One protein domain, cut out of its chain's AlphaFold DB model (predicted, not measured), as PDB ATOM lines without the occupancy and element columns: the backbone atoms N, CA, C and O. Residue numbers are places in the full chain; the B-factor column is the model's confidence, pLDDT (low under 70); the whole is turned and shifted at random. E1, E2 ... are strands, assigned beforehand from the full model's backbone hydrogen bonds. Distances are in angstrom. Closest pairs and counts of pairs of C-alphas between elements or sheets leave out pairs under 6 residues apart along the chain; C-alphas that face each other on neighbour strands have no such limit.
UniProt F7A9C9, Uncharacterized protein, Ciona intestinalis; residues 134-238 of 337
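Overview. This is residues 134 to 238 of the 337 residues of an uncharacterized protein of Ciona intestinalis (UniProt F7A9C9). Two long strands, E2 and E5, run side by side as a strongly twisted antiparallel ribbon. E1 folds onto the first end of E2 as a small hairpin, E3 and E4 widen the ribbon toward its other end, and residues 179 to 188 stick out as a free loop. The printed part has 105 residues, with no named helix and five named strands, numbered as they follow along the chain; they form one branched sheet with the antiparallel neighbour pairs E1 and E2, E2 and E3, E2 and E5, and E4 and E5, in which E2 has three neighbours. The class is all strand, though under half of the residues are in named elements. It is only just loose, close to compact, with a radius of gyration of the C-alphas of 15.9 A and spans of 51 by 37 by 21 A.

Arrangement. E1, residues 134 to 137, forms a hairpin with E2, residues 140 to 155; N 135 and O 142 are within hydrogen-bond range at 2.9 A. E2 bends by 65 degrees at residue 143. E3, residues 160 to 164, makes E1 E2 E3 a meander, each strand the antiparallel neighbour of the one before; N 151 and O 163 are 2.9 A apart. E5, residues 223 to 238, lies on the other side of E2 from E1 and E3, with N 150 and O 232 2.8 A apart. E4, residues 197 to 200, forms a hairpin with E5, with N 224 and O 199 2.8 A apart. E2 and E4 are apart.

Along the chain. E1 begins at C-alpha 134 (168.172, 165.278, 147.996) and is 10.5 A long. E2 is 42.0 A, E3 14.0 A, E4 10.6 A and E5 36.8 A, ending at C-alpha 238 (172.627, 157.783, 150.795).

Size, cuts and confidence. The C-alphas farthest apart, of Pro 139 and Lys 221, are 53.1 A apart. The printed part has no cut. The links E3 to E4 and E4 to E5 are long. Residues 180, 181, 183 and 188 have pLDDT under 70.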
ATOM      1  N   LEU A 134     168.968 165.419 146.780       89.88
ATOM      2  CA  LEU A 134     168.172 165.278 147.996       89.88
ATOM      3  C   LEU A 134     167.056 164.254 147.766       89.88
ATOM      4  O   LEU A 134     166.259 164.378 146.832       89.88
ATOM      5  N   VAL A 135     166.968 163.256 148.642       91.62
ATOM      6  CA  VAL A 135     166.036 162.129 148.523       91.62
ATOM      7  C   VAL A 135     165.299 161.843 149.825       91.62
ATOM      8  O   VAL A 135     165.848 161.966 150.920       91.62
ATOM      9  N   ALA A 136     164.051 161.397 149.695       91.25
ATOM     10  CA  ALA A 136     163.251 160.857 150.784       91.25
ATOM     11  C   ALA A 136     163.016 159.344 150.628       91.25
ATOM     12  O   ALA A 136     162.755 158.863 149.523       91.25
ATOM     13  N   TYR A 137     163.048 158.607 151.744       89.94
ATOM     14  CA  TYR A 137     162.651 157.197 151.853       89.94
ATOM     15  C   TYR A 137     161.713 157.036 153.056       89.94
ATOM     16  O   TYR A 137     162.137 157.026 154.216       89.94
ATOM     17  N   GLY A 138     160.406 156.965 152.793       86.56
ATOM     18  CA  GLY A 138     159.398 157.061 153.851       86.56
ATOM     19  C   GLY A 138     159.523 158.402 154.598       86.56
ATOM     20  O   GLY A 138     159.469 159.443 153.947       86.56
ATOM     21  N   PRO A 139     159.695 158.413 155.935       86.38
ATOM     22  CA  PRO A 139     159.879 159.643 156.706       86.38
ATOM     23  C   PRO A 139     161.333 160.147 156.736       86.38
ATOM     24  O   PRO A 139     161.590 161.176 157.352       86.38
ATOM     25  N   TRP A 140     162.304 159.438 156.157       89.81
ATOM     26  CA  TRP A 140     163.719 159.820 156.221       89.81
ATOM     27  C   TRP A 140     164.141 160.662 155.023       89.81
ATOM     28  O   TRP A 140     163.757 160.355 153.899       89.81
ATOM     29  N   VAL A 141     164.949 161.694 155.271       91.69
ATOM     30  CA  VAL A 141     165.538 162.590 154.268       91.69
ATOM     31  C   VAL A 141     167.059 162.462 154.320       91.69
ATOM     32  O   VAL A 141     167.656 162.491 155.398       91.69
ATOM     33  N   GLY A 142     167.688 162.337 153.156       92.31
ATOM     34  CA  GLY A 142     169.137 162.294 152.981       92.31
ATOM     35  C   GLY A 142     169.559 162.926 151.657       92.31
ATOM     36  O   GLY A 142     168.716 163.432 150.916       92.31
ATOM     37  N   HIS A 143     170.851 162.870 151.353       93.44
ATOM     38  CA  HIS A 143     171.372 163.151 150.014       93.44
ATOM     39  C   HIS A 143     172.105 161.929 149.459       93.44
ATOM     40  O   HIS A 143     172.713 161.166 150.218       93.44
ATOM     41  N   ILE A 144     172.058 161.737 148.143       93.44
ATOM     42  CA  ILE A 144     172.877 160.726 147.472       93.44
ATOM     43  C   ILE A 144     174.331 161.199 147.468       93.44
ATOM     44  O   ILE A 144     174.627 162.331 147.097       93.44
ATOM     45  N   SER A 145     175.236 160.323 147.899       94.00
ATOM     46  CA  SER A 145     176.678 160.581 147.929       94.00
ATOM     47  C   SER A 145     177.489 159.688 146.990       94.00
ATOM     48  O   SER A 145     178.710 159.790 147.009       94.00
ATOM     49  N   SER A 146     176.838 158.749 146.289       92.31
ATOM     50  CA  SER A 146     177.370 158.036 145.118       92.31
ATOM     51  C   SER A 146     176.280 157.175 144.459       92.31
ATOM     52  O   SER A 146     175.634 156.374 145.140       92.31
ATOM     53  N   ALA A 147     176.092 157.285 143.146       90.25
ATOM     54  CA  ALA A 147     175.180 156.475 142.342       90.25
ATOM     55  C   ALA A 147     175.941 155.415 141.522       90.25
ATOM     56  O   ALA A 147     176.715 155.737 140.623       90.25
ATOM     57  N   VAL A 148     175.693 154.127 141.783       90.50
ATOM     58  CA  VAL A 148     176.368 153.016 141.088       90.50
ATOM     59  C   VAL A 148     175.589 152.643 139.828       90.50
ATOM     60  O   VAL A 148     174.514 152.036 139.903       90.50
ATOM     61  N   GLY A 149     176.136 153.005 138.669       90.44
ATOM     62  CA  GLY A 149     175.532 152.763 137.357       90.44
ATOM     63  C   GLY A 149     176.131 151.553 136.640       90.44
ATOM     64  O   GLY A 149     177.280 151.191 136.865       90.44
ATOM     65  N   LEU A 150     175.381 150.937 135.727       92.94
ATOM     66  CA  LEU A 150     175.890 149.929 134.794       92.94
ATOM     67  C   LEU A 150     175.600 150.361 133.352       92.94
ATOM     68  O   LEU A 150     174.453 150.653 133.005       92.94
ATOM     69  N   LEU A 151     176.627 150.346 132.503       94.88
ATOM     70  CA  LEU A 151     176.503 150.571 131.064       94.88
ATOM     71  C   LEU A 151     176.092 149.260 130.378       94.88
ATOM     72  O   LEU A 151     176.843 148.284 130.441       94.88
ATOM     73  N   VAL A 152     174.947 149.226 129.688       96.50
ATOM     74  CA  VAL A 152     174.531 148.083 128.853       96.50
ATOM     75  C   VAL A 152     175.016 148.303 127.422       96.50
ATOM     76  O   VAL A 152     174.485 149.140 126.690       96.50
ATOM     77  N   LEU A 153     176.037 147.548 127.017       97.25
ATOM     78  CA  LEU A 153     176.762 147.756 125.762       97.25
ATOM     79  C   LEU A 153     176.484 146.633 124.752       97.25
ATOM     80  O   LEU A 153     176.554 145.445 125.082       97.25
ATOM     81  N   ARG A 154     176.244 147.018 123.492       97.56
ATOM     82  CA  ARG A 154     176.067 146.124 122.335       97.56
ATOM     83  C   ARG A 154     177.207 146.279 121.332       97.56
ATOM     84  O   ARG A 154     177.474 147.373 120.844       97.56
ATOM     85  N   PHE A 155     177.824 145.166 120.951       96.31
ATOM     86  CA  PHE A 155     178.845 145.101 119.904       96.31
ATOM     87  C   PHE A 155     178.239 144.963 118.503       96.31
ATOM     88  O   PHE A 155     177.110 144.503 118.331       96.31
ATOM     89  N   SER A 156     179.035 145.273 117.478       93.25
ATOM     90  CA  SER A 156     178.662 145.118 116.064       93.25
ATOM     91  C   SER A 156     178.329 143.681 115.631       93.25
ATOM     92  O   SER A 156     177.639 143.505 114.632       93.25
ATOM     93  N   ASN A 157     178.768 142.656 116.372       93.44
ATOM     94  CA  ASN A 157     178.373 141.261 116.139       93.44
ATOM     95  C   ASN A 157     177.039 140.875 116.812       93.44
ATOM     96  O   ASN A 157     176.622 139.728 116.690       93.44
ATOM     97  N   GLY A 158     176.400 141.789 117.549       95.31
ATOM     98  CA  GLY A 158     175.188 141.531 118.331       95.31
ATOM     99  C   GLY A 158     175.429 140.995 119.748       95.31
ATOM    100  O   GLY A 158     174.457 140.751 120.459       95.31
ATOM    101  N   ALA A 159     176.683 140.821 120.190       96.62
ATOM    102  CA  ALA A 159     176.973 140.469 121.580       96.62
ATOM    103  C   ALA A 159     176.586 141.620 122.518       96.62
ATOM    104  O   ALA A 159     176.846 142.787 122.214       96.62
ATOM    105  N   ARG A 160     175.976 141.282 123.658       97.62
ATOM    106  CA  ARG A 160     175.494 142.230 124.671       97.62
ATOM    107  C   ARG A 160     176.029 141.861 126.050       97.62
ATOM    108  O   ARG A 160     176.333 140.699 126.317       97.62
ATOM    109  N   GLY A 161     176.085 142.836 126.940       96.44
ATOM    110  CA  GLY A 161     176.421 142.642 128.346       96.44
ATOM    111  C   GLY A 161     176.503 143.976 129.066       96.44
ATOM    112  O   GLY A 161     176.165 145.010 128.487       96.44
ATOM    113  N   LYS A 162     176.987 143.959 130.307       95.88
ATOM    114  CA  LYS A 162     177.122 145.170 131.116       95.88
ATOM    115  C   LYS A 162     178.456 145.305 131.836       95.88
ATOM    116  O   LYS A 162     179.079 144.307 132.198       95.88
ATOM    117  N   ILE A 163     178.884 146.544 132.030       94.94
ATOM    118  CA  ILE A 163     180.074 146.928 132.796       94.94
ATOM    119  C   ILE A 163     179.676 147.976 133.841       94.94
ATOM    120  O   ILE A 163     178.703 148.699 133.636       94.94
ATOM    121  N   ASN A 164     180.383 148.022 134.971       92.50
ATOM    122  CA  ASN A 164     180.179 149.063 135.975       92.50
ATOM    123  C   ASN A 164     180.609 150.424 135.402       92.50
ATOM    124  O   ASN A 164     181.659 150.508 134.770       92.50
ATOM    125  N   LEU A 165     179.799 151.462 135.608       89.81
ATOM    126  CA  LEU A 165     180.108 152.835 135.207       89.81
ATOM    127  C   LEU A 165     181.385 153.311 135.911       89.81
ATOM    128  O   LEU A 165     182.288 153.815 135.255       89.81
ATOM    129  N   GLN A 166     181.498 153.038 137.214       88.50
ATOM    130  CA  GLN A 166     182.665 153.343 138.047       88.50
ATOM    131  C   GLN A 166     183.811 152.319 137.906       88.50
ATOM    132  O   GLN A 166     184.490 151.997 138.877       88.50
ATOM    133  N   ASP A 167     184.010 151.756 136.714       90.38
ATOM    134  CA  ASP A 167     185.211 150.982 136.395       90.38
ATOM    135  C   ASP A 167     186.152 151.835 135.541       90.38
ATOM    136  O   ASP A 167     185.739 152.336 134.502       90.38
ATOM    137  N   ASP A 168     187.430 151.920 135.908       88.88
ATOM    138  CA  ASP A 168     188.513 152.609 135.177       88.88
ATOM    139  C   ASP A 168     188.673 152.158 133.700       88.88
ATOM    140  O   ASP A 168     189.344 152.797 132.891       88.88
ATOM    141  N   SER A 169     187.996 151.082 133.288       88.81
ATOM    142  CA  SER A 169     187.768 150.724 131.879       88.81
ATOM    143  C   SER A 169     186.929 151.739 131.085       88.81
ATOM    144  O   SER A 169     187.093 151.822 129.864       88.81
ATOM    145  N   CYS A 170     186.007 152.448 131.738       90.25
ATOM    146  CA  CYS A 170     185.020 153.342 131.128       90.25
ATOM    147  C   CYS A 170     185.624 154.694 130.726       90.25
ATOM    148  O   CYS A 170     185.301 155.188 129.652       90.25
ATOM    149  N   GLU A 171     186.607 155.198 131.480       89.25
ATOM    150  CA  GLU A 171     187.442 156.376 131.150       89.25
ATOM    151  C   GLU A 171     188.156 156.270 129.785       89.25
ATOM    152  O   GLU A 171     188.711 157.231 129.267       89.25
ATOM    153  N   GLN A 172     188.190 155.067 129.207       90.81
ATOM    154  CA  GLN A 172     188.890 154.730 127.967       90.81
ATOM    155  C   GLN A 172     187.908 154.333 126.846       90.81
ATOM    156  O   GLN A 172     188.275 153.605 125.913       90.81
ATOM    157  N   LEU A 173     186.648 154.767 126.968       92.94
ATOM    158  CA  LEU A 173     185.588 154.645 125.970       92.94
ATOM    159  C   LEU A 173     185.324 156.013 125.328       92.94
ATOM    160  O   LEU A 173     184.453 156.754 125.767       92.94
ATOM    161  N   ASP A 174     186.054 156.333 124.263       91.75
ATOM    162  CA  ASP A 174     185.863 157.588 123.529       91.75
ATOM    163  C   ASP A 174     184.515 157.564 122.777       91.75
ATOM    164  O   ASP A 174     184.218 156.580 122.086       91.75
ATOM    165  N   ASP A 175     183.716 158.636 122.841       90.38
ATOM    166  CA  ASP A 175     182.591 158.802 121.911       90.38
ATOM    167  C   ASP A 175     183.131 159.021 120.486       90.38
ATOM    168  O   ASP A 175     184.131 159.703 120.265       90.38
ATOM    169  N   LEU A 176     182.484 158.407 119.494       89.25
ATOM    170  CA  LEU A 176     182.827 158.590 118.083       89.25
ATOM    171  C   LEU A 176     182.084 159.761 117.435       89.25
ATOM    172  O   LEU A 176     182.440 160.130 116.313       89.25
ATOM    173  N   TYR A 177     181.061 160.310 118.096       85.38
ATOM    174  CA  TYR A 177     180.255 161.423 117.589       85.38
ATOM    175  C   TYR A 177     180.013 162.516 118.653       85.38
ATOM    176  O   TYR A 177     178.856 162.888 118.860       85.38
ATOM    177  N   PRO A 178     181.067 163.040 119.315       80.94
ATOM    178  CA  PRO A 178     180.921 164.149 120.257       80.94
ATOM    179  C   PRO A 178     180.285 165.370 119.579       80.94
ATOM    180  O   PRO A 178     180.563 165.677 118.414       80.94
ATOM    181  N   HIS A 179     179.426 166.071 120.312       75.12
ATOM    182  CA  HIS A 179     178.883 167.361 119.902       75.12
ATOM    183  C   HIS A 179     179.933 168.477 120.094       75.12
ATOM    184  O   HIS A 179     180.934 168.313 120.784       75.12
ATOM    185  N   ALA A 180     179.727 169.644 119.475       69.75
ATOM    186  CA  ALA A 180     180.684 170.761 119.500       69.75
ATOM    187  C   ALA A 180     180.778 171.498 120.859       69.75
ATOM    188  O   ALA A 180     181.372 172.570 120.941       69.75
ATOM    189  N   SER A 181     180.167 170.936 121.903       69.12
ATOM    190  CA  SER A 181     180.201 171.386 123.299       69.12
ATOM    191  C   SER A 181     180.511 170.204 124.231       69.12
ATOM    192  O   SER A 181     179.938 170.095 125.316       69.12
ATOM    193  N   ASP A 182     181.327 169.268 123.741       73.12
ATOM    194  CA  ASP A 182     181.814 168.081 124.458       73.12
ATOM    195  C   ASP A 182     183.315 168.252 124.782       73.12
ATOM    196  O   ASP A 182     184.099 167.307 124.754       73.12
ATOM    197  N   ASP A 183     183.707 169.512 124.987       66.38
ATOM    198  CA  ASP A 183     185.051 170.029 125.238       66.38
ATOM    199  C   ASP A 183     184.899 171.385 125.964       66.38
ATOM    200  O   ASP A 183     183.898 172.080 125.756       66.38
ATOM    201  N   GLY A 184     185.867 171.760 126.803       71.75
ATOM    202  CA  GLY A 184     185.779 172.910 127.717       71.75
ATOM    203  C   GLY A 184     185.144 172.602 129.087       71.75
ATOM    204  O   GLY A 184     184.599 171.525 129.320       71.75
ATOM    205  N   SER A 185     185.209 173.566 130.015       71.56
ATOM    206  CA  SER A 185     184.772 173.416 131.420       71.56
ATOM    207  C   SER A 185     183.262 173.210 131.617       71.56
ATOM    208  O   SER A 185     182.838 172.757 132.676       71.56
ATOM    209  N   PHE A 186     182.447 173.480 130.593       73.00
ATOM    210  CA  PHE A 186     180.996 173.259 130.594       73.00
ATOM    211  C   PHE A 186     180.576 171.835 130.165       73.00
ATOM    212  O   PHE A 186     179.408 171.604 129.838       73.00
ATOM    213  N   PHE A 187     181.509 170.880 130.108       73.75
ATOM    214  CA  PHE A 187     181.228 169.497 129.722       73.75
ATOM    215  C   PHE A 187     181.505 168.502 130.852       73.75
ATOM    216  O   PHE A 187     182.655 168.270 131.217       73.75
ATOM    217  N   ASP A 188     180.445 167.844 131.332       69.94
ATOM    218  CA  ASP A 188     180.563 166.602 132.100       69.94
ATOM    219  C   ASP A 188     180.469 165.382 131.167       69.94
ATOM    220  O   ASP A 188     179.627 165.311 130.263       69.94
ATOM    221  N   SER A 189     181.344 164.406 131.404       71.62
ATOM    222  CA  SER A 189     181.588 163.229 130.565       71.62
ATOM    223  C   SER A 189     180.608 162.078 130.853       71.62
ATOM    224  O   SER A 189     180.965 160.897 130.810       71.62
ATOM    225  N   GLU A 190     179.355 162.422 131.143       82.81
ATOM    226  CA  GLU A 190     178.259 161.493 131.416       82.81
ATOM    227  C   GLU A 190     177.850 160.694 130.160       82.81
ATOM    228  O   GLU A 190     177.739 161.235 129.054       82.81
ATOM    229  N   PHE A 191     177.533 159.407 130.318       88.81
ATOM    230  CA  PHE A 191     177.156 158.539 129.197       88.81
ATOM    231  C   PHE A 191     175.635 158.519 128.949       88.81
ATOM    232  O   PHE A 191     174.866 158.423 129.897       88.81
ATOM    233  N   TYR A 192     175.176 158.471 127.689       88.94
ATOM    234  CA  TYR A 192     173.744 158.388 127.333       88.94
ATOM    235  C   TYR A 192     173.382 157.217 126.396       88.94
ATOM    236  O   TYR A 192     174.125 156.889 125.464       88.94
ATOM    237  N   PRO A 193     172.196 156.592 126.568       91.00
ATOM    238  CA  PRO A 193     171.642 155.640 125.608       91.00
ATOM    239  C   PRO A 193     171.601 156.210 124.185       91.00
ATOM    240  O   PRO A 193     171.086 157.300 123.949       91.00
ATOM    241  N   GLY A 194     172.131 155.449 123.229       90.44
ATOM    242  CA  GLY A 194     172.321 155.863 121.840       90.44
ATOM    243  C   GLY A 194     173.775 156.185 121.476       90.44
ATOM    244  O   GLY A 194     174.111 156.068 120.296       90.44
ATOM    245  N   GLN A 195     174.646 156.500 122.447       91.56
ATOM    246  CA  GLN A 195     176.071 156.748 122.188       91.56
ATOM    247  C   GLN A 195     176.755 155.593 121.467       91.56
ATOM    248  O   GLN A 195     176.448 154.414 121.678       91.56
ATOM    249  N   VAL A 196     177.753 155.940 120.655       93.88
ATOM    250  CA  VAL A 196     178.466 154.988 119.804       93.88
ATOM    251  C   VAL A 196     179.951 154.975 120.153       93.88
ATOM    252  O   VAL A 196     180.806 155.402 119.381       93.88
ATOM    253  N   LEU A 197     180.230 154.468 121.349       95.12
ATOM    254  CA  LEU A 197     181.546 154.481 121.977       95.12
ATOM    255  C   LEU A 197     182.561 153.574 121.261       95.12
ATOM    256  O   LEU A 197     182.222 152.572 120.620       95.12
ATOM    257  N   SER A 198     183.842 153.881 121.438       95.00
ATOM    258  CA  SER A 198     184.959 153.073 120.961       95.00
ATOM    259  C   SER A 198     186.064 152.991 122.008       95.00
ATOM    260  O   SER A 198     186.639 154.005 122.371       95.00
ATOM    261  N   GLY A 199     186.456 151.777 122.399       94.81
ATOM    262  CA  GLY A 199     187.545 151.566 123.362       94.81
ATOM    263  C   GLY A 199     188.480 150.412 122.998       94.81
ATOM    264  O   GLY A 199     188.150 149.581 122.145       94.81
ATOM    265  N   PRO A 200     189.675 150.320 123.607       94.06
ATOM    266  CA  PRO A 200     190.585 149.196 123.417       94.06
ATOM    267  C   PRO A 200     190.037 147.900 124.037       94.06
ATOM    268  O   PRO A 200     189.311 147.908 125.027       94.06
ATOM    269  N   ALA A 201     190.474 146.750 123.515       92.25
ATOM    270  CA  ALA A 201     190.045 145.410 123.945       92.25
ATOM    271  C   ALA A 201     190.146 145.107 125.460       92.25
ATOM    272  O   ALA A 201     189.571 144.122 125.922       92.25
ATOM    273  N   LYS A 202     190.910 145.902 126.227       91.25
ATOM    274  CA  LYS A 202     191.047 145.764 127.685       91.25
ATOM    275  C   LYS A 202     189.786 146.178 128.451       91.25
ATOM    276  O   LYS A 202     189.445 145.475 129.396       91.25
ATOM    277  N   CYS A 203     189.078 147.221 128.013       92.75
ATOM    278  CA  CYS A 203     187.934 147.784 128.741       92.75
ATOM    279  C   CYS A 203     186.809 146.755 128.915       92.75
ATOM    280  O   CYS A 203     186.221 146.597 129.975       92.75
ATOM    281  N   PHE A 204     186.579 145.945 127.885       93.00
ATOM    282  CA  PHE A 204     185.490 144.969 127.851       93.00
ATOM    283  C   PHE A 204     185.821 143.636 128.554       93.00
ATOM    284  O   PHE A 204     185.061 142.675 128.444       93.00
ATOM    285  N   ARG A 205     186.956 143.526 129.265       88.94
ATOM    286  CA  ARG A 205     187.389 142.263 129.905       88.94
ATOM    287  C   ARG A 205     186.667 141.940 131.206       88.94
ATOM    288  O   ARG A 205     186.480 140.762 131.495       88.94
ATOM    289  N   LYS A 206     186.266 142.961 131.969       90.06
ATOM    290  CA  LYS A 206     185.472 142.828 133.205       90.06
ATOM    291  C   LYS A 206     183.956 142.725 132.926       90.06
ATOM    292  O   LYS A 206     183.164 142.602 133.852       90.06
ATOM    293  N   MET A 207     183.551 142.798 131.655       93.44
ATOM    294  CA  MET A 207     182.155 142.878 131.222       93.44
ATOM    295  C   MET A 207     181.374 141.589 131.524       93.44
ATOM    296  O   MET A 207     181.812 140.484 131.196       93.44
ATOM    297  N   LEU A 208     180.190 141.742 132.114       95.12
ATOM    298  CA  LEU A 208     179.247 140.669 132.414       95.12
ATOM    299  C   LEU A 208     178.350 140.428 131.196       95.12
ATOM    300  O   LEU A 208     177.430 141.197 130.916       95.12
ATOM    301  N   TRP A 209     178.650 139.374 130.441       96.56
ATOM    302  CA  TRP A 209     177.978 139.052 129.180       96.56
ATOM    303  C   TRP A 209     176.563 138.512 129.385       96.56
ATOM    304  O   TRP A 209     176.315 137.694 130.270       96.56
ATOM    305  N   PHE A 210     175.641 138.938 128.523       96.38
ATOM    306  CA  PHE A 210     174.300 138.368 128.452       96.38
ATOM    307  C   PHE A 210     174.310 137.064 127.630       96.38
ATOM    308  O   PHE A 210     175.124 136.917 126.716       96.38
ATOM    309  N   PRO A 211     173.414 136.103 127.927       94.62
ATOM    310  CA  PRO A 211     173.314 134.863 127.162       94.62
ATOM    311  C   PRO A 211     172.837 135.117 125.722       94.62
ATOM    312  O   PRO A 211     172.075 136.047 125.458       94.62
ATOM    313  N   GLY A 212     173.252 134.250 124.795       93.44
ATOM    314  CA  GLY A 212     172.899 134.332 123.377       93.44
ATOM    315  C   GLY A 212     174.135 134.440 122.487       93.44
ATOM    316  O   GLY A 212     174.822 133.446 122.261       93.44
ATOM    317  N   VAL A 213     174.403 135.634 121.955       95.38
ATOM    318  CA  VAL A 213     175.525 135.874 121.034       95.38
ATOM    319  C   VAL A 213     176.857 135.888 121.803       95.38
ATOM    320  O   VAL A 213     176.994 136.671 122.745       95.38
ATOM    321  N   PRO A 214     177.859 135.072 121.417       93.31
ATOM    322  CA  PRO A 214     179.126 134.988 122.138       93.31
ATOM    323  C   PRO A 214     179.968 136.275 122.018       93.31
ATOM    324  O   PRO A 214     179.894 136.979 121.001       93.31
ATOM    325  N   PRO A 215     180.815 136.571 123.023       92.88
ATOM    326  CA  PRO A 215     181.679 137.745 123.014       92.88
ATOM    327  C   PRO A 215     182.671 137.735 121.838       92.88
ATOM    328  O   PRO A 215     183.165 136.672 121.447       92.88
ATOM    329  N   PRO A 216     183.023 138.911 121.286       90.62
ATOM    330  CA  PRO A 216     184.066 139.026 120.273       90.62
ATOM    331  C   PRO A 216     185.464 138.743 120.854       90.62
ATOM    332  O   PRO A 216     185.683 138.708 122.064       90.62
ATOM    333  N   ASN A 217     186.459 138.555 119.981       89.88
ATOM    334  CA  ASN A 217     187.812 138.166 120.389       89.88
ATOM    335  C   ASN A 217     188.628 139.326 121.011       89.88
ATOM    336  O   ASN A 217     189.472 139.942 120.355       89.88
ATOM    337  N   LEU A 218     188.444 139.563 122.315       87.25
ATOM    338  CA  LEU A 218     189.150 140.579 123.124       87.25
ATOM    339  C   LEU A 218     190.658 140.309 123.373       87.25
ATOM    340  O   LEU A 218     191.290 140.938 124.234       87.25
ATOM    341  N   LYS A 219     191.265 139.370 122.633       76.88
ATOM    342  CA  LYS A 219     192.728 139.172 122.582       76.88
ATOM    343  C   LYS A 219     193.401 140.009 121.484       76.88
ATOM    344  O   LYS A 219     194.624 140.100 121.460       76.88
ATOM    345  N   SER A 220     192.618 140.614 120.589       75.56
ATOM    346  CA  SER A 220     193.100 141.540 119.559       75.56
ATOM    347  C   SER A 220     193.671 142.839 120.154       75.56
ATOM    348  O   SER A 220     193.255 143.271 121.227       75.56
ATOM    349  N   LYS A 221     194.575 143.504 119.420       70.88
ATOM    350  CA  LYS A 221     194.998 144.896 119.690       70.88
ATOM    351  C   LYS A 221     194.009 145.948 119.152       70.88
ATOM    352  O   LYS A 221     194.237 147.139 119.334       70.88
ATOM    353  N   SER A 222     192.942 145.533 118.468       82.50
ATOM    354  CA  SER A 222     191.934 146.439 117.908       82.50
ATOM    355  C   SER A 222     191.148 147.193 118.987       82.50
ATOM    356  O   SER A 222     190.834 146.644 120.047       82.50
ATOM    357  N   ARG A 223     190.762 148.432 118.666       92.31
ATOM    358  CA  ARG A 223     189.627 149.106 119.309       92.31
ATOM    359  C   ARG A 223     188.321 148.449 118.848       92.31
ATOM    360  O   ARG A 223     188.255 147.920 117.738       92.31
ATOM    361  N   PHE A 224     187.309 148.453 119.704       94.06
ATOM    362  CA  PHE A 224     185.982 147.908 119.433       94.06
ATOM    363  C   PHE A 224     184.949 149.028 119.494       94.06
ATOM    364  O   PHE A 224     184.884 149.741 120.491       94.06
ATOM    365  N   LYS A 225     184.140 149.141 118.437       95.19
ATOM    366  CA  LYS A 225     182.971 150.021 118.375       95.19
ATOM    367  C   LYS A 225     181.778 149.311 119.016       95.19
ATOM    368  O   LYS A 225     181.444 148.192 118.614       95.19
ATOM    369  N   VAL A 226     181.154 149.965 119.986       96.75
ATOM    370  CA  VAL A 226     179.955 149.503 120.695       96.75
ATOM    371  C   VAL A 226     178.865 150.572 120.623       96.75
ATOM    372  O   VAL A 226     179.122 151.710 120.245       96.75
ATOM    373  N   ILE A 227     177.637 150.194 120.955       96.94
ATOM    374  CA  ILE A 227     176.519 151.113 121.173       96.94
ATOM    375  C   ILE A 227     176.089 150.961 122.629       96.94
ATOM    376  O   ILE A 227     175.868 149.831 123.076       96.94
ATOM    377  N   LEU A 228     175.954 152.073 123.348       96.00
ATOM    378  CA  LEU A 228     175.301 152.103 124.652       96.00
ATOM    379  C   LEU A 228     173.790 152.017 124.434       96.00
ATOM    380  O   LEU A 228     173.185 152.906 123.842       96.00
ATOM    381  N   GLU A 229     173.176 150.913 124.847       95.19
ATOM    382  CA  GLU A 229     171.738 150.688 124.661       95.19
ATOM    383  C   GLU A 229     170.906 151.245 125.814       95.19
ATOM    384  O   GLU A 229     169.781 151.684 125.597       95.19
ATOM    385  N   GLN A 230     171.433 151.160 127.036       93.00
ATOM    386  CA  GLN A 230     170.710 151.463 128.264       93.00
ATOM    387  C   GLN A 230     171.692 151.704 129.418       93.00
ATOM    388  O   GLN A 230     172.764 151.101 129.473       93.00
ATOM    389  N   LEU A 231     171.275 152.536 130.369       91.69
ATOM    390  CA  LEU A 231     171.869 152.646 131.697       91.69
ATOM    391  C   LEU A 231     170.987 151.895 132.703       91.69
ATOM    392  O   LEU A 231     169.761 152.030 132.678       91.69
ATOM    393  N   GLU A 232     171.591 151.115 133.595       91.44
ATOM    394  CA  GLU A 232     170.907 150.531 134.754       91.44
ATOM    395  C   GLU A 232     171.457 151.171 136.035       91.44
ATOM    396  O   GLU A 232     172.656 151.093 136.294       91.44
ATOM    397  N   LEU A 233     170.599 151.761 136.870       90.38
ATOM    398  CA  LEU A 233     170.990 152.159 138.224       90.38
ATOM    399  C   LEU A 233     170.962 150.920 139.130       90.38
ATOM    400  O   LEU A 233     169.894 150.359 139.378       90.38
ATOM    401  N   ALA A 234     172.124 150.473 139.604       90.88
ATOM    402  CA  ALA A 234     172.248 149.258 140.411       90.88
ATOM    403  C   ALA A 234     172.146 149.533 141.918       90.88
ATOM    404  O   ALA A 234     171.571 148.730 142.665       90.88
ATOM    405  N   ALA A 235     172.701 150.662 142.365       93.25
ATOM    406  CA  ALA A 235     172.670 151.095 143.755       93.25
ATOM    407  C   ALA A 235     172.748 152.620 143.879       93.25
ATOM    408  O   ALA A 235     173.246 153.289 142.976       93.25
ATOM    409  N   VAL A 236     172.347 153.151 145.033       94.94
ATOM    410  CA  VAL A 236     172.774 154.482 145.492       94.94
ATOM    411  C   VAL A 236     173.228 154.415 146.944       94.94
ATOM    412  O   VAL A 236     172.617 153.725 147.764       94.94
ATOM    413  N   HIS A 237     174.287 155.151 147.252       95.25
ATOM    414  CA  HIS A 237     174.750 155.437 148.601       95.25
ATOM    415  C   HIS A 237     174.062 156.717 149.080       95.25
ATOM    416  O   HIS A 237     174.132 157.741 148.400       95.25
ATOM    417  N   VAL A 238     173.390 156.665 150.228       95.12
ATOM    418  CA  VAL A 238     172.627 157.783 150.795       95.12
ATOM    419  C   VAL A 238     173.192 158.142 152.161       95.12
ATOM    420  O   VAL A 238     173.224 157.311 153.064       95.12
TER     421      VAL A 238